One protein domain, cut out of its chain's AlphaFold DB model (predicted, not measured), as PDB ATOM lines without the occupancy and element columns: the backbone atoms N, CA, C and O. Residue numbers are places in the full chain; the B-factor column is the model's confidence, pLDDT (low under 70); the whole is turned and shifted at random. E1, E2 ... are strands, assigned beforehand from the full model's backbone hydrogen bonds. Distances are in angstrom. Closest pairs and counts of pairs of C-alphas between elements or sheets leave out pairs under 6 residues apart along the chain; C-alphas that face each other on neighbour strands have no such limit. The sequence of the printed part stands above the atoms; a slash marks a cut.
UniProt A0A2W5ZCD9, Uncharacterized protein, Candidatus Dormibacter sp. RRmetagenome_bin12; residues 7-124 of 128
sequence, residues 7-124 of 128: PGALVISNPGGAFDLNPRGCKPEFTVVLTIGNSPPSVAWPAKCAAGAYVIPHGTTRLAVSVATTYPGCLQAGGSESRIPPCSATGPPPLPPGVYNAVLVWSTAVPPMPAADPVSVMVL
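Overview. This is residues 7 to 124 of the 128 residues of an uncharacterized protein of Candidatus Dormibacter sp. RRmetagenome_bin12 (UniProt A0A2W5ZCD9). With little regular structure, the domain is one five-stranded sheet, strongly twisted and curled like part of a barrel, its strands joined by long loops. The 118 printed residues include five named strands, E1 to E5, holding 38 residues, and no named helix: class all strand, mixed sheet order E1, E3, E2, E4, E5. It is elongated, spanning 49 by 31 by 23 A, and only just loose, close to compact, with radius of gyration of the C-alphas 16.3 A.

Along the chain. E1, residues 7 to 14, begins at C-alpha 7 (-32.521, -58.405, 22.787) and measures 22.7 A. E2 is residues 30 to 35; E3, 59 to 68, 27.6 A; E4, 98 to 106, 24.5 A. E5, 119 to 123, ends at C-alpha 123 (-43.844, -55.888, 30.656).

Arrangement. Within hydrogen-bond range are N 8 and O 65 of antiparallel E1 and E3, 2.8 A; N 68 and O 32 of parallel E3 and E2, 3.1 A; N 35 and O 101 of antiparallel E2 and E4, 2.9 A; and N 100 and O 121 of the hairpin E4 and E5, 2.8 A.

Size, cuts and confidence. The farthest C-alphas, Gly 17 and Gly 78, are 51.3 A apart. The printed part has no cut; its four links are long. Confidence is under 70 at residues 23 to 24, 38 to 42, 46 to 47 and 108 to 115.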
ATOM      1  N   PRO A   7     -33.482 -58.913  23.754       85.12
ATOM      2  CA  PRO A   7     -32.521 -58.405  22.787       85.12
ATOM      3  C   PRO A   7     -33.039 -57.105  22.167       85.12
ATOM      4  O   PRO A   7     -34.209 -56.990  21.806       85.12
ATOM      5  N   GLY A   8     -32.154 -56.128  22.015       83.25
ATOM      6  CA  GLY A   8     -32.450 -54.852  21.381       83.25
ATOM      7  C   GLY A   8     -31.271 -54.335  20.567       83.25
ATOM      8  O   GLY A   8     -30.198 -54.941  20.522       83.25
ATOM      9  N   ALA A   9     -31.466 -53.175  19.943       86.50
ATOM     10  CA  ALA A   9     -30.405 -52.453  19.258       86.50
ATOM     11  C   ALA A   9     -30.412 -50.977  19.666       86.50
ATOM     12  O   ALA A   9     -31.437 -50.307  19.564       86.50
ATOM     13  N   LEU A  10     -29.253 -50.468  20.078       83.94
ATOM     14  CA  LEU A  10     -28.995 -49.038  20.168       83.94
ATOM     15  C   LEU A  10     -28.605 -48.542  18.776       83.94
ATOM     16  O   LEU A  10     -27.615 -49.001  18.198       83.94
ATOM     17  N   VAL A  11     -29.394 -47.617  18.242       87.81
ATOM     18  CA  VAL A  11     -29.137 -46.971  16.956       87.81
ATOM     19  C   VAL A  11     -28.536 -45.600  17.221       87.81
ATOM     20  O   VAL A  11     -29.174 -44.751  17.835       87.81
ATOM     21  N   ILE A  12     -27.312 -45.386  16.751       85.88
ATOM     22  CA  ILE A  12     -26.615 -44.106  16.857       85.88
ATOM     23  C   ILE A  12     -26.591 -43.476  15.469       85.88
ATOM     24  O   ILE A  12     -26.038 -44.059  14.534       85.88
ATOM     25  N   SER A  13     -27.194 -42.294  15.347       88.56
ATOM     26  CA  SER A  13     -27.119 -41.461  14.148       88.56
ATOM     27  C   SER A  13     -26.006 -40.433  14.324       88.56
ATOM     28  O   SER A  13     -26.105 -39.556  15.180       88.56
ATOM     29  N   ASN A  14     -24.936 -40.564  13.541       89.00
ATOM     30  CA  ASN A  14     -23.805 -39.648  13.544       89.00
ATOM     31  C   ASN A  14     -23.717 -38.908  12.197       89.00
ATOM     32  O   ASN A  14     -23.139 -39.443  11.248       89.00
ATOM     33  N   PRO A  15     -24.260 -37.684  12.091       89.94
ATOM     34  CA  PRO A  15     -24.160 -36.886  10.870       89.94
ATOM     35  C   PRO A  15     -22.771 -36.250  10.669       89.94
ATOM     36  O   PRO A  15     -22.520 -35.663   9.621       89.94
ATOM     37  N   GLY A  16     -21.883 -36.317  11.668       88.88
ATOM     38  CA  GLY A  16     -20.545 -35.730  11.624       88.88
ATOM     39  C   GLY A  16     -19.447 -36.725  11.237       88.88
ATOM     40  O   GLY A  16     -19.701 -37.837  10.779       88.88
ATOM     41  N   GLY A  17     -18.193 -36.323  11.447       88.88
ATOM     42  CA  GLY A  17     -17.041 -37.217  11.301       88.88
ATOM     43  C   GLY A  17     -17.047 -38.362  12.319       88.88
ATOM     44  O   GLY A  17     -17.814 -38.365  13.284       88.88
ATOM     45  N   ALA A  18     -16.172 -39.348  12.111       88.56
ATOM     46  CA  ALA A  18     -15.977 -40.406  13.097       88.56
ATOM     47  C   ALA A  18     -15.515 -39.811  14.438       88.56
ATOM     48  O   ALA A  18     -14.671 -38.914  14.457       88.56
ATOM     49  N   PHE A  19     -16.054 -40.316  15.546       85.69
ATOM     50  CA  PHE A  19     -15.702 -39.848  16.885       85.69
ATOM     51  C   PHE A  19     -15.460 -41.018  17.832       85.69
ATOM     52  O   PHE A  19     -16.157 -42.032  17.783       85.69
ATOM     53  N   ASP A  20     -14.443 -40.881  18.677       84.81
ATOM     54  CA  ASP A  20     -14.094 -41.886  19.674       84.81
ATOM     55  C   ASP A  20     -14.845 -41.606  20.982       84.81
ATOM     56  O   ASP A  20     -14.714 -40.537  21.580       84.81
ATOM     57  N   LEU A  21     -15.636 -42.581  21.430       80.25
ATOM     58  CA  LEU A  21     -16.338 -42.536  22.716       80.25
ATOM     59  C   LEU A  21     -15.451 -42.901  23.894       80.25
ATOM     60  O   LEU A  21     -15.918 -42.901  25.033       80.25
ATOM     61  N   ASN A  22     -14.190 -43.213  23.622       79.81
ATOM     62  CA  ASN A  22     -13.179 -43.485  24.610       79.81
ATOM     63  C   ASN A  22     -12.119 -42.357  24.706       79.81
ATOM     64  O   ASN A  22     -10.924 -42.609  24.536       79.81
ATOM     65  N   PRO A  23     -12.487 -41.102  25.030       64.12
ATOM     66  CA  PRO A  23     -11.507 -40.016  25.121       64.12
ATOM     67  C   PRO A  23     -10.575 -40.137  26.339       64.12
ATOM     68  O   PRO A  23      -9.573 -39.432  26.414       64.12
ATOM     69  N   ARG A  24     -10.914 -40.982  27.326       69.62
ATOM     70  CA  ARG A  24     -10.170 -41.141  28.592       69.62
ATOM     71  C   ARG A  24      -9.460 -42.491  28.723       69.62
ATOM     72  O   ARG A  24      -8.963 -42.814  29.796       69.62
ATOM     73  N   GLY A  25      -9.421 -43.288  27.659       72.31
ATOM     74  CA  GLY A  25      -8.750 -44.589  27.630       72.31
ATOM     75  C   GLY A  25      -9.576 -45.782  28.134       72.31
ATOM     76  O   GLY A  25      -9.194 -46.910  27.834       72.31
ATOM     77  N   CYS A  26     -10.733 -45.584  28.776       76.56
ATOM     78  CA  CYS A  26     -11.697 -46.647  29.078       76.56
ATOM     79  C   CYS A  26     -12.890 -46.693  28.122       76.56
ATOM     80  O   CYS A  26     -13.688 -45.754  28.055       76.56
ATOM     81  N   LYS A  27     -13.050 -47.835  27.440       78.81
ATOM     82  CA  LYS A  27     -14.238 -48.128  26.643       78.81
ATOM     83  C   LYS A  27     -15.480 -47.905  27.511       78.81
ATOM     84  O   LYS A  27     -15.558 -48.483  28.598       78.81
ATOM     85  N   PRO A  28     -16.455 -47.121  27.038       77.81
ATOM     86  CA  PRO A  28     -17.643 -46.886  27.820       77.81
ATOM     87  C   PRO A  28     -18.529 -48.120  27.867       77.81
ATOM     88  O   PRO A  28     -18.737 -48.819  26.872       77.81
ATOM     89  N   GLU A  29     -19.094 -48.345  29.040       80.69
ATOM     90  CA  GLU A  29     -20.178 -49.289  29.240       80.69
ATOM     91  C   GLU A  29     -21.519 -48.577  29.089       80.69
ATOM     92  O   GLU A  29     -21.659 -47.393  29.421       80.69
ATOM     93  N   PHE A  30     -22.495 -49.307  28.560       81.88
ATOM     94  CA  PHE A  30     -23.867 -48.853  28.421       81.88
ATOM     95  C   PHE A  30     -24.826 -50.024  28.587       81.88
ATOM     96  O   PHE A  30     -24.480 -51.184  28.360       81.88
ATOM     97  N   THR A  31     -26.050 -49.712  28.992       83.94
ATOM     98  CA  THR A  31     -27.115 -50.693  29.177       83.94
ATOM     99  C   THR A  31     -28.464 -50.021  28.988       83.94
ATOM    100  O   THR A  31     -28.574 -48.794  29.061       83.94
ATOM    101  N   VAL A  32     -29.493 -50.831  28.768       86.19
ATOM    102  CA  VAL A  32     -30.877 -50.370  28.744       86.19
ATOM    103  C   VAL A  32     -31.605 -50.968  29.935       86.19
ATOM    104  O   VAL A  32     -31.660 -52.186  30.112       86.19
ATOM    105  N   VAL A  33     -32.176 -50.090  30.747       85.94
ATOM    106  CA  VAL A  33     -32.939 -50.440  31.945       85.94
ATOM    107  C   VAL A  33     -34.374 -49.977  31.807       85.94
ATOM    108  O   VAL A  33     -34.657 -48.968  31.162       85.94
ATOM    109  N   LEU A  34     -35.273 -50.724  32.433       87.00
ATOM    110  CA  LEU A  34     -36.682 -50.382  32.520       87.00
ATOM    111  C   LEU A  34     -36.936 -49.629  33.827       87.00
ATOM    112  O   LEU A  34     -36.666 -50.149  34.910       87.00
ATOM    113  N   THR A  35     -37.460 -48.411  33.733       84.88
ATOM    114  CA  THR A  35     -37.806 -47.573  34.888       84.88
ATOM    115  C   THR A  35     -39.315 -47.374  34.995       84.88
ATOM    116  O   THR A  35     -40.020 -47.293  33.989       84.88
ATOM    117  N   ILE A  36     -39.818 -47.293  36.230       78.94
ATOM    118  CA  ILE A  36     -41.189 -46.857  36.531       78.94
ATOM    119  C   ILE A  36     -41.124 -45.450  37.118       78.94
ATOM    120  O   ILE A  36     -40.405 -45.199  38.089       78.94
ATOM    121  N   GLY A  37     -41.912 -44.539  36.547       71.62
ATOM    122  CA  GLY A  37     -41.935 -43.134  36.949       71.62
ATOM    123  C   GLY A  37     -40.614 -42.412  36.661       71.62
ATOM    124  O   GLY A  37     -39.852 -42.808  35.783       71.62
ATOM    125  N   ASN A  38     -40.338 -41.349  37.421       62.34
ATOM    126  CA  ASN A  38     -39.187 -40.462  37.199       62.34
ATOM    127  C   ASN A  38     -37.952 -40.821  38.045       62.34
ATOM    128  O   ASN A  38     -37.078 -39.979  38.243       62.34
ATOM    129  N   SER A  39     -37.878 -42.035  38.596       58.12
ATOM    130  CA  SER A  39     -36.707 -42.423  39.391       58.12
ATOM    131  C   SER A  39     -35.540 -42.762  38.457       58.12
ATOM    132  O   SER A  39     -35.704 -43.629  37.593       58.12
ATOM    133  N   PRO A  40     -34.370 -42.113  38.605       62.22
ATOM    134  CA  PRO A  40     -33.212 -42.442  37.795       62.22
ATOM    135  C   PRO A  40     -32.761 -43.874  38.109       62.22
ATOM    136  O   PRO A  40     -32.741 -44.277  39.277       62.22
ATOM    137  N   PRO A  41     -32.407 -44.664  37.089       69.75
ATOM    138  CA  PRO A  41     -31.925 -46.013  37.315       69.75
ATOM    139  C   PRO A  41     -30.554 -45.984  37.993       69.75
ATOM    140  O   PRO A  41     -29.653 -45.263  37.566       69.75
ATOM    141  N   SER A  42     -30.383 -46.802  39.031       68.81
ATOM    142  CA  SER A  42     -29.081 -47.032  39.660       68.81
ATOM    143  C   SER A  42     -28.434 -48.259  39.028       68.81
ATOM    144  O   SER A  42     -28.874 -49.382  39.267       68.81
ATOM    145  N   VAL A  43     -27.430 -48.042  38.175       73.81
ATOM    146  CA  VAL A  43     -26.658 -49.109  37.524       73.81
ATOM    147  C   VAL A  43     -25.234 -49.069  38.060       73.81
ATOM    148  O   VAL A  43     -24.562 -48.042  37.968       73.81
ATOM    149  N   ALA A  44     -24.776 -50.189  38.615       71.44
ATOM    150  CA  ALA A  44     -23.384 -50.359  39.002       71.44
ATOM    151  C   ALA A  44     -22.573 -50.876  37.808       71.44
ATOM    152  O   ALA A  44     -22.924 -51.884  37.197       71.44
ATOM    153  N   TRP A  45     -21.477 -50.190  37.507       73.44
ATOM    154  CA  TRP A  45     -20.540 -50.545  36.445       73.44
ATOM    155  C   TRP A  45     -19.294 -51.194  37.055       73.44
ATOM    156  O   TRP A  45     -18.804 -50.703  38.080       73.44
ATOM    157  N   PRO A  46     -18.759 -52.289  36.487       67.62
ATOM    158  CA  PRO A  46     -17.453 -52.798  36.873       67.62
ATOM    159  C   PRO A  46     -16.383 -51.701  36.851       67.62
ATOM    160  O   PRO A  46     -16.223 -50.975  35.878       67.62
ATOM    161  N   ALA A  47     -15.547 -51.644  37.890       66.25
ATOM    162  CA  ALA A  47     -14.395 -50.737  37.919       66.25
ATOM    163  C   ALA A  47     -13.279 -51.121  36.916       66.25
ATOM    164  O   ALA A  47     -12.219 -50.499  36.891       66.25
ATOM    165  N   LYS A  48     -13.474 -52.182  36.117       71.25
ATOM    166  CA  LYS A  48     -12.472 -52.687  35.173       71.25
ATOM    167  C   LYS A  48     -12.539 -51.900  33.866       71.25
ATOM    168  O   LYS A  48     -13.507 -51.987  33.125       71.25
ATOM    169  N   CYS A  49     -11.461 -51.190  33.568       74.19
ATOM    170  CA  CYS A  49     -11.289 -50.450  32.327       74.19
ATOM    171  C   CYS A  49     -10.850 -51.388  31.193       74.19
ATOM    172  O   CYS A  49      -9.786 -52.004  31.271       74.19
ATOM    173  N   ALA A  50     -11.647 -51.483  30.128       76.06
ATOM    174  CA  ALA A  50     -11.202 -52.077  28.872       76.06
ATOM    175  C   ALA A  50     -10.565 -50.985  27.999       76.06
ATOM    176  O   ALA A  50     -11.251 -50.061  27.560       76.06
ATOM    177  N   ALA A  51      -9.256 -51.085  27.767       73.75
ATOM    178  CA  ALA A  51      -8.525 -50.144  26.925       73.75
ATOM    179  C   ALA A  51      -8.759 -50.417  25.430       73.75
ATOM    180  O   ALA A  51      -8.855 -51.571  25.011       73.75
ATOM    181  N   GLY A  52      -8.817 -49.352  24.626       75.31
ATOM    182  CA  GLY A  52      -8.948 -49.423  23.165       75.31
ATOM    183  C   GLY A  52      -9.983 -48.449  22.609       75.31
ATOM    184  O   GLY A  52     -10.965 -48.136  23.278       75.31
ATOM    185  N   ALA A  53      -9.760 -47.959  21.389       78.00
ATOM    186  CA  ALA A  53     -10.658 -47.001  20.749       78.00
ATOM    187  C   ALA A  53     -12.075 -47.580  20.606       78.00
ATOM    188  O   ALA A  53     -12.249 -48.743  20.231       78.00
ATOM    189  N   TYR A  54     -13.089 -46.763  20.883       83.38
ATOM    190  CA  TYR A  54     -14.487 -47.108  20.662       83.38
ATOM    191  C   TYR A  54     -15.099 -46.088  19.706       83.38
ATOM    192  O   TYR A  54     -15.806 -45.157  20.093       83.38
ATOM    193  N   VAL A  55     -14.755 -46.261  18.431       87.56
ATOM    194  CA  VAL A  55     -15.075 -45.311  17.366       87.56
ATOM    195  C   VAL A  55     -16.486 -45.545  16.846       87.56
ATOM    196  O   VAL A  55     -16.821 -46.643  16.401       87.56
ATOM    197  N   ILE A  56     -17.288 -44.485  16.835       88.62
ATOM    198  CA  ILE A  56     -18.537 -44.430  16.086       88.62
ATOM    199  C   ILE A  56     -18.244 -43.786  14.727       88.62
ATOM    200  O   ILE A  56     -17.865 -42.609  14.682       88.62
ATOM    201  N   PRO A  57     -18.376 -44.525  13.611       92.06
ATOM    202  CA  PRO A  57     -18.167 -43.968  12.280       92.06
ATOM    203  C   PRO A  57     -19.234 -42.924  11.927       92.06
ATOM    204  O   PRO A  57     -20.269 -42.807  12.586       92.06
ATOM    205  N   HIS A  58     -18.986 -42.169  10.857       93.50
ATOM    206  CA  HIS A  58     -20.030 -41.379  10.203       93.50
ATOM    207  C   HIS A  58     -21.177 -42.292   9.736       93.50
ATOM    208  O   HIS A  58     -20.945 -43.405   9.254       93.50
ATOM    209  N   GLY A  59     -22.411 -41.802   9.845       92.75
ATOM    210  CA  GLY A  59     -23.621 -42.499   9.432       92.75
ATOM    211  C   GLY A  59     -24.335 -43.189  10.592       92.75
ATOM    212  O   GLY A  59     -24.388 -42.682  11.710       92.75
ATOM    213  N   THR A  60     -24.953 -44.337  10.310       92.19
ATOM    214  CA  THR A  60     -25.743 -45.082  11.299       92.19
ATOM    215  C   THR A  60     -24.955 -46.263  11.841       92.19
ATOM    216  O   THR A  60     -24.578 -47.160  11.090       92.19
ATOM    217  N   THR A  61     -24.778 -46.306  13.159       90.81
ATOM    218  CA  THR A  61     -24.197 -47.455  13.864       90.81
ATOM    219  C   THR A  61     -25.284 -48.182  14.644       90.81
ATOM    220  O   THR A  61     -26.096 -47.552  15.320       90.81
ATOM    221  N   ARG A  62     -25.306 -49.517  14.564       90.38
ATOM    222  CA  ARG A  62     -26.205 -50.368  15.354       90.38
ATOM    223  C   ARG A  62     -25.392 -51.210  16.324       90.38
ATOM    224  O   ARG A  62     -24.558 -52.002  15.898       90.38
ATOM    225  N   LEU A  63     -25.658 -51.047  17.613       87.25
ATOM    226  CA  LEU A  63     -25.016 -51.799  18.684       87.25
ATOM    227  C   LEU A  63     -26.040 -52.732  19.321       87.25
ATOM    228  O   LEU A  63     -27.126 -52.291  19.696       87.25
ATOM    229  N   ALA A  64     -25.705 -54.013  19.447       87.75
ATOM    230  CA  ALA A  64     -26.556 -54.956  20.160       87.75
ATOM    231  C   ALA A  64     -26.627 -54.569  21.644       87.75
ATOM    232  O   ALA A  64     -25.597 -54.327  22.276       87.75
ATOM    233  N   VAL A  65     -27.839 -54.523  22.193       86.00
ATOM    234  CA  VAL A  65     -28.086 -54.286  23.620       86.00
ATOM    235  C   VAL A  65     -28.971 -55.390  24.178       86.00
ATOM    236  O   VAL A  65     -29.713 -56.042  23.447       86.00
ATOM    237  N   SER A  66     -28.903 -55.596  25.486       84.38
ATOM    238  CA  SER A  66     -29.867 -56.424  26.210       84.38
ATOM    239  C   SER A  66     -30.607 -55.540  27.198       84.38
ATOM    240  O   SER A  66     -29.980 -54.854  28.002       84.38
ATOM    241  N   VAL A  67     -31.933 -55.537  27.119       84.69
ATOM    242  CA  VAL A  67     -32.794 -54.809  28.048       84.69
ATOM    243  C   VAL A  67     -33.003 -55.676  29.282       84.69
ATOM    244  O   VAL A  67     -33.516 -56.796  29.179       84.69
ATOM    245  N   ALA A  68     -32.602 -55.167  30.443       83.81
ATOM    246  CA  ALA A  68     -32.807 -55.859  31.707       83.81
ATOM    247  C   ALA A  68     -34.299 -55.870  32.076       83.81
ATOM    248  O   ALA A  68     -34.942 -54.824  32.153       83.81
ATOM    249  N   THR A  69     -34.844 -57.063  32.323       83.56
ATOM    250  CA  THR A  69     -36.237 -57.283  32.763       83.56
ATOM    251  C   THR A  69     -36.331 -57.680  34.240       83.56
ATOM    252  O   THR A  69     -37.370 -58.131  34.723       83.56
ATOM    253  N   THR A  70     -35.234 -57.501  34.970       84.25
ATOM    254  CA  THR A  70     -35.121 -57.639  36.423       84.25
ATOM    255  C   THR A  70     -34.808 -56.281  37.035       84.25
ATOM    256  O   THR A  70     -34.377 -55.358  36.339       84.25
ATOM    257  N   TYR A  71     -34.975 -56.155  38.348       79.69
ATOM    258  CA  TYR A  71     -34.479 -54.975  39.051       79.69
ATOM    259  C   TYR A  71     -32.948 -54.853  38.875       79.69
ATOM    260  O   TYR A  71     -32.258 -55.877  38.886       79.69
ATOM    261  N   PRO A  72     -32.393 -53.633  38.720       75.62
ATOM    262  CA  PRO A  72     -30.947 -53.433  38.554       75.62
ATOM    263  C   PRO A  72     -30.153 -53.740  39.836       75.62
ATOM    264  O   PRO A  72     -28.942 -53.931  39.790       75.62
ATOM    265  N   GLY A  73     -30.843 -53.827  40.974       77.31
ATOM    266  CA  GLY A  73     -30.305 -54.257  42.257       77.31
ATOM    267  C   GLY A  73     -31.400 -54.861  43.131       77.31
ATOM    268  O   GLY A  73     -32.586 -54.798  42.807       77.31
ATOM    269  N   CYS A  74     -30.995 -55.467  44.239       81.56
ATOM    270  CA  CYS A  74     -31.895 -56.038  45.230       81.56
ATOM    271  C   CYS A  74     -31.281 -55.920  46.631       81.56
ATOM    272  O   CYS A  74     -30.059 -55.821  46.773       81.56
ATOM    273  N   LEU A  75     -32.122 -55.916  47.664       82.56
ATOM    274  CA  LEU A  75     -31.676 -55.834  49.050       82.56
ATOM    275  C   LEU A  75     -31.119 -57.178  49.519       82.56
ATOM    276  O   LEU A  75     -31.777 -58.215  49.410       82.56
ATOM    277  N   GLN A  76     -29.913 -57.133  50.083       84.12
ATOM    278  CA  GLN A  76     -29.340 -58.241  50.845       84.12
ATOM    279  C   GLN A  76     -30.066 -58.398  52.190       84.12
ATOM    280  O   GLN A  76     -30.781 -57.492  52.632       84.12
ATOM    281  N   ALA A  77     -29.875 -59.539  52.858       76.50
ATOM    282  CA  ALA A  77     -30.435 -59.772  54.189       76.50
ATOM    283  C   ALA A  77     -30.021 -58.646  55.161       76.50
ATOM    284  O   ALA A  77     -28.837 -58.348  55.301       76.50
ATOM    285  N   GLY A  78     -31.003 -58.009  55.807       74.81
ATOM    286  CA  GLY A  78     -30.793 -56.853  56.692       74.81
ATOM    287  C   GLY A  78     -30.860 -55.477  56.011       74.81
ATOM    288  O   GLY A  78     -30.788 -54.464  56.700       74.81
ATOM    289  N   GLY A  79     -31.028 -55.413  54.684       77.31
ATOM    290  CA  GLY A  79     -31.286 -54.165  53.964       77.31
ATOM    291  C   GLY A  79     -32.716 -53.656  54.170       77.31
ATOM    292  O   GLY A  79     -33.659 -54.444  54.219       77.31
ATOM    293  N   SER A  80     -32.887 -52.335  54.260       70.38
ATOM    294  CA  SER A  80     -34.195 -51.693  54.432       70.38
ATOM    295  C   SER A  80     -34.330 -50.494  53.495       70.38
ATOM    296  O   SER A  80     -33.993 -49.369  53.854       70.38
ATOM    297  N   GLU A  81     -34.848 -50.736  52.291       73.06
ATOM    298  CA  GLU A  81     -35.209 -49.697  51.326       73.06
ATOM    299  C   GLU A  81     -36.558 -50.031  50.680       73.06
ATOM    300  O   GLU A  81     -36.762 -51.117  50.151       73.06
ATOM    301  N   SER A  82     -37.507 -49.099  50.699       70.06
ATOM    302  CA  SER A  82     -38.890 -49.362  50.271       70.06
ATOM    303  C   SER A  82     -39.074 -49.539  48.759       70.06
ATOM    304  O   SER A  82     -40.129 -49.991  48.320       70.06
ATOM    305  N   ARG A  83     -38.075 -49.164  47.955       70.81
ATOM    306  CA  ARG A  83     -38.142 -49.168  46.483       70.81
ATOM    307  C   ARG A  83     -37.347 -50.293  45.827       70.81
ATOM    308  O   ARG A  83     -37.506 -50.516  44.629       70.81
ATOM    309  N   ILE A  84     -36.515 -50.993  46.594       75.88
ATOM    310  CA  ILE A  84     -35.671 -52.079  46.100       75.88
ATOM    311  C   ILE A  84     -36.183 -53.389  46.707       75.88
ATOM    312  O   ILE A  84     -36.261 -53.502  47.929       75.88
ATOM    313  N   PRO A  85     -36.546 -54.393  45.895       82.25
ATOM    314  CA  PRO A  85     -37.039 -55.655  46.426       82.25
ATOM    315  C   PRO A  85     -35.899 -56.483  47.041       82.25
ATOM    316  O   PRO A  85     -34.736 -56.310  46.664       82.25
ATOM    317  N   PRO A  86     -36.204 -57.426  47.946       85.38
ATOM    318  CA  PRO A  86     -35.211 -58.370  48.447       85.38
ATOM    319  C   PRO A  86     -34.659 -59.249  47.322       85.38
ATOM    320  O   PRO A  86     -35.363 -59.588  46.365       85.38
ATOM    321  N   CYS A  87     -33.389 -59.636  47.440       84.88
ATOM    322  CA  CYS A  87     -32.792 -60.597  46.524       84.88
ATOM    323  C   CYS A  87     -33.452 -61.970  46.676       84.88
ATOM    324  O   CYS A  87     -33.696 -62.447  47.784       84.88
ATOM    325  N   SER A  88     -33.695 -62.632  45.548       82.38
ATOM    326  CA  SER A  88     -34.003 -64.061  45.526       82.38
ATOM    327  C   SER A  88     -32.717 -64.887  45.667       82.38
ATOM    328  O   SER A  88     -31.612 -64.354  45.541       82.38
ATOM    329  N   ALA A  89     -32.848 -66.207  45.833       79.62
ATOM    330  CA  ALA A  89     -31.706 -67.130  45.856       79.62
ATOM    331  C   ALA A  89     -30.807 -67.039  44.602       79.62
ATOM    332  O   ALA A  89     -29.651 -67.449  44.645       79.62
ATOM    333  N   THR A  90     -31.323 -66.500  43.493       79.81
ATOM    334  CA  THR A  90     -30.608 -66.362  42.216       79.81
ATOM    335  C   THR A  90     -30.273 -64.911  41.850       79.81
ATOM    336  O   THR A  90     -29.839 -64.665  40.729       79.81
ATOM    337  N   GLY A  91     -30.480 -63.948  42.757       81.94
ATOM    338  CA  GLY A  91     -30.222 -62.522  42.515       81.94
ATOM    339  C   GLY A  91     -31.493 -61.663  42.424       81.94
ATOM    340  O   GLY A  91     -32.522 -62.038  43.003       81.94
ATOM    341  N   PRO A  92     -31.439 -60.499  41.746       83.94
ATOM    342  CA  PRO A  92     -32.570 -59.580  41.658       83.94
ATOM    343  C   PRO A  92     -33.818 -60.240  41.063       83.94
ATOM    344  O   PRO A  92     -33.711 -60.974  40.076       83.94
ATOM    345  N   PRO A  93     -35.008 -60.004  41.640       84.12
ATOM    346  CA  PRO A  93     -36.232 -60.584  41.114       84.12
ATOM    347  C   PRO A  93     -36.640 -59.942  39.771       84.12
ATOM    348  O   PRO A  93     -36.148 -58.867  39.405       84.12
ATOM    349  N   PRO A  94     -37.559 -60.583  39.027       85.06
ATOM    350  CA  PRO A  94     -38.128 -60.032  37.800       85.06
ATOM    351  C   PRO A  94     -38.952 -58.776  38.083       85.06
ATOM    352  O   PRO A  94     -39.553 -58.648  39.151       85.06
ATOM    353  N   LEU A  95     -39.028 -57.880  37.101       83.75
ATOM    354  CA  LEU A  95     -39.933 -56.739  37.156       83.75
ATOM    355  C   LEU A  95     -41.397 -57.211  37.070       83.75
ATOM    356  O   LEU A  95     -41.703 -58.107  36.274       83.75
ATOM    357  N   PRO A  96     -42.315 -56.628  37.863       85.06
ATOM    358  CA  PRO A  96     -43.733 -56.940  37.753       85.06
ATOM    359  C   PRO A  96     -44.304 -56.470  36.401       85.06
ATOM    360  O   PRO A  96     -43.771 -55.537  35.793       85.06
ATOM    361  N   PRO A  97     -45.410 -57.067  35.927       87.06
ATOM    362  CA  PRO A  97     -46.108 -56.580  34.742       87.06
ATOM    363  C   PRO A  97     -46.517 -55.110  34.895       87.06
ATOM    364  O   PRO A  97     -46.949 -54.693  35.968       87.06
ATOM    365  N   GLY A  98     -46.393 -54.327  33.827       88.00
ATOM    366  CA  GLY A  98     -46.682 -52.894  33.866       88.00
ATOM    367  C   GLY A  98     -46.085 -52.123  32.696       88.00
ATOM    368  O   GLY A  98     -45.446 -52.702  31.816       88.00
ATOM    369  N   VAL A  99     -46.299 -50.808  32.694       88.31
ATOM    370  CA  VAL A  99     -45.710 -49.885  31.716       88.31
ATOM    371  C   VAL A  99     -44.438 -49.280  32.301       88.31
ATOM    372  O   VAL A  99     -44.441 -48.772  33.421       88.31
ATOM    373  N   TYR A 100     -43.364 -49.337  31.523       87.56
ATOM    374  CA  TYR A 100     -42.026 -48.888  31.877       87.56
ATOM    375  C   TYR A 100     -41.486 -47.958  30.798       87.56
ATOM    376  O   TYR A 100     -41.916 -48.010  29.647       87.56
ATOM    377  N   ASN A 101     -40.482 -47.168  31.152       88.12
ATOM    378  CA  ASN A 101     -39.648 -46.467  30.191       88.12
ATOM    379  C   ASN A 101     -38.319 -47.210  30.051       88.12
ATOM    380  O   ASN A 101     -37.614 -47.427  31.036       88.12
ATOM    381  N   ALA A 102     -37.976 -47.606  28.830       86.75
ATOM    382  CA  ALA A 102     -36.648 -48.080  28.490       86.75
ATOM    383  C   ALA A 102     -35.721 -46.873  28.346       86.75
ATOM    384  O   ALA A 102     -35.914 -46.036  27.464       86.75
ATOM    385  N   VAL A 103     -34.727 -46.790  29.228       86.25
ATOM    386  CA  VAL A 103     -33.770 -45.686  29.289       86.25
ATOM    387  C   VAL A 103     -32.367 -46.223  29.038       86.25
ATOM    388  O   VAL A 103     -31.952 -47.216  29.639       86.25
ATOM    389  N   LEU A 104     -31.636 -45.555  28.146       85.00
ATOM    390  CA  LEU A 104     -30.219 -45.812  27.915       85.00
ATOM    391  C   LEU A 104     -29.394 -45.151  29.021       85.00
ATOM    392  O   LEU A 104     -29.490 -43.944  29.237       85.00
ATOM    393  N   VAL A 105     -28.554 -45.936  29.685       82.62
ATOM    394  CA  VAL A 105     -27.638 -45.451  30.720       82.62
ATOM    395  C   VAL A 105     -26.214 -45.679  30.249       82.62
ATOM    396  O   VAL A 105     -25.862 -46.795  29.869       82.62
ATOM    397  N   TRP A 106     -25.401 -44.629  30.305       80.62
ATOM    398  CA  TRP A 106     -23.971 -44.679  30.025       80.62
ATOM    399  C   TRP A 106     -23.171 -44.645  31.325       80.62
ATOM    400  O   TRP A 106     -23.543 -43.973  32.288       80.62
ATOM    401  N   SER A 107     -22.035 -45.331  31.336       76.62
ATOM    402  CA  SER A 107     -20.982 -45.080  32.319       76.62
ATOM    403  C   SER A 107     -20.432 -43.654  32.156       76.62
ATOM    404  O   SER A 107     -20.363 -43.109  31.054       76.62
ATOM    405  N   THR A 108     -20.012 -43.032  33.256       65.19
ATOM    406  CA  THR A 108     -19.551 -41.628  33.324       65.19
ATOM    407  C   THR A 108     -18.249 -41.337  32.557       65.19
ATOM    408  O   THR A 108     -17.726 -40.225  32.620       65.19
ATOM    409  N   ALA A 109     -17.709 -42.319  31.831       60.75
ATOM    410  CA  ALA A 109     -16.494 -42.202  31.029       60.75
ATOM    411  C   ALA A 109     -16.718 -41.572  29.638       60.75
ATOM    412  O   ALA A 109     -15.743 -41.195  28.985       60.75
ATOM    413  N   VAL A 110     -17.970 -41.438  29.185       60.81
ATOM    414  CA  VAL A 110     -18.309 -40.887  27.860       60.81
ATOM    415  C   VAL A 110     -18.389 -39.354  27.921       60.81
ATOM    416  O   VAL A 110     -18.874 -38.816  28.922       60.81
ATOM    417  N   PRO A 111     -17.993 -38.617  26.862       60.22
ATOM    418  CA  PRO A 111     -18.477 -37.253  26.636       60.22
ATOM    419  C   PRO A 111     -20.001 -37.185  26.805       60.22
ATOM    420  O   PRO A 111     -20.658 -38.204  26.591       60.22
ATOM    421  N   PRO A 112     -20.595 -36.029  27.150       61.31
ATOM    422  CA  PRO A 112     -22.046 -35.912  27.228       61.31
ATOM    423  C   PRO A 112     -22.654 -36.274  25.869       61.31
ATOM    424  O   PRO A 112     -22.652 -35.482  24.930       61.31
ATOM    425  N   MET A 113     -23.133 -37.511  25.761       65.44
ATOM    426  CA  MET A 113     -23.975 -37.922  24.658       65.44
ATOM    427  C   MET A 113     -25.311 -37.209  24.791       65.44
ATOM    428  O   MET A 113     -25.763 -36.984  25.921       65.44
ATOM    429  N   PRO A 114     -25.984 -36.903  23.671       66.00
ATOM    430  CA  PRO A 114     -27.394 -36.575  23.747       66.00
ATOM    431  C   PRO A 114     -28.109 -37.698  24.505       66.00
ATOM    432  O   PRO A 114     -27.866 -38.885  24.259       66.00
ATOM    433  N   ALA A 115     -28.948 -37.317  25.468       68.75
ATOM    434  CA  ALA A 115     -29.813 -38.276  26.130       68.75
ATOM    435  C   ALA A 115     -30.657 -38.970  25.054       68.75
ATOM    436  O   ALA A 115     -31.203 -38.308  24.173       68.75
ATOM    437  N   ALA A 116     -30.719 -40.299  25.095       73.56
ATOM    438  CA  ALA A 116     -31.623 -41.028  24.220       73.56
ATOM    439  C   ALA A 116     -33.059 -40.807  24.702       73.56
ATOM    440  O   ALA A 116     -33.313 -40.847  25.911       73.56
ATOM    441  N   ASP A 117     -33.983 -40.617  23.764       80.06
ATOM    442  CA  ASP A 117     -35.399 -40.513  24.093       80.06
ATOM    443  C   ASP A 117     -35.883 -41.826  24.733       80.06
ATOM    444  O   ASP A 117     -35.666 -42.904  24.161       80.06
ATOM    445  N   PRO A 118     -36.520 -41.776  25.917       83.25
ATOM    446  CA  PRO A 118     -37.082 -42.966  26.533       83.25
ATOM    447  C   PRO A 118     -38.162 -43.594  25.651       83.25
ATOM    448  O   PRO A 118     -39.021 -42.901  25.105       83.25
ATOM    449  N   VAL A 119     -38.162 -44.923  25.565       83.69
ATOM    450  CA  VAL A 119     -39.181 -45.679  24.824       83.69
ATOM    451  C   VAL A 119     -40.124 -46.348  25.812       83.69
ATOM    452  O   VAL A 119     -39.676 -47.084  26.689       83.69
ATOM    453  N   SER A 120     -41.434 -46.133  25.680       85.25
ATOM    454  CA  SER A 120     -42.412 -46.833  26.517       85.25
ATOM    455  C   SER A 120     -42.507 -48.312  26.133       85.25
ATOM    456  O   SER A 120     -42.693 -48.656  24.967       85.25
ATOM    457  N   VAL A 121     -42.395 -49.192  27.126       84.94
ATOM    458  CA  VAL A 121     -42.425 -50.652  26.975       84.94
ATOM    459  C   VAL A 121     -43.419 -51.246  27.967       84.94
ATOM    460  O   VAL A 121     -43.512 -50.806  29.112       84.94
ATOM    461  N   MET A 122     -44.149 -52.276  27.543       85.25
ATOM    462  CA  MET A 122     -45.047 -53.036  28.407       85.25
ATOM    463  C   MET A 122     -44.404 -54.368  28.798       85.25
ATOM    464  O   MET A 122     -44.093 -55.194  27.941       85.25
ATOM    465  N   VAL A 123     -44.224 -54.587  30.099       82.75
ATOM    466  CA  VAL A 123     -43.844 -55.888  30.656       82.75
ATOM    467  C   VAL A 123     -45.117 -56.694  30.878       82.75
ATOM    468  O   VAL A 123     -46.034 -56.246  31.568       82.75
ATOM    469  N   LEU A 124     -45.172 -57.887  30.292       82.00
ATOM    470  CA  LEU A 124     -46.298 -58.808  30.423       82.00
ATOM    471  C   LEU A 124     -45.982 -59.902  31.442       82.00
ATOM    472  O   LEU A 124     -44.838 -60.344  31.569       82.00
TER     473      LEU A 124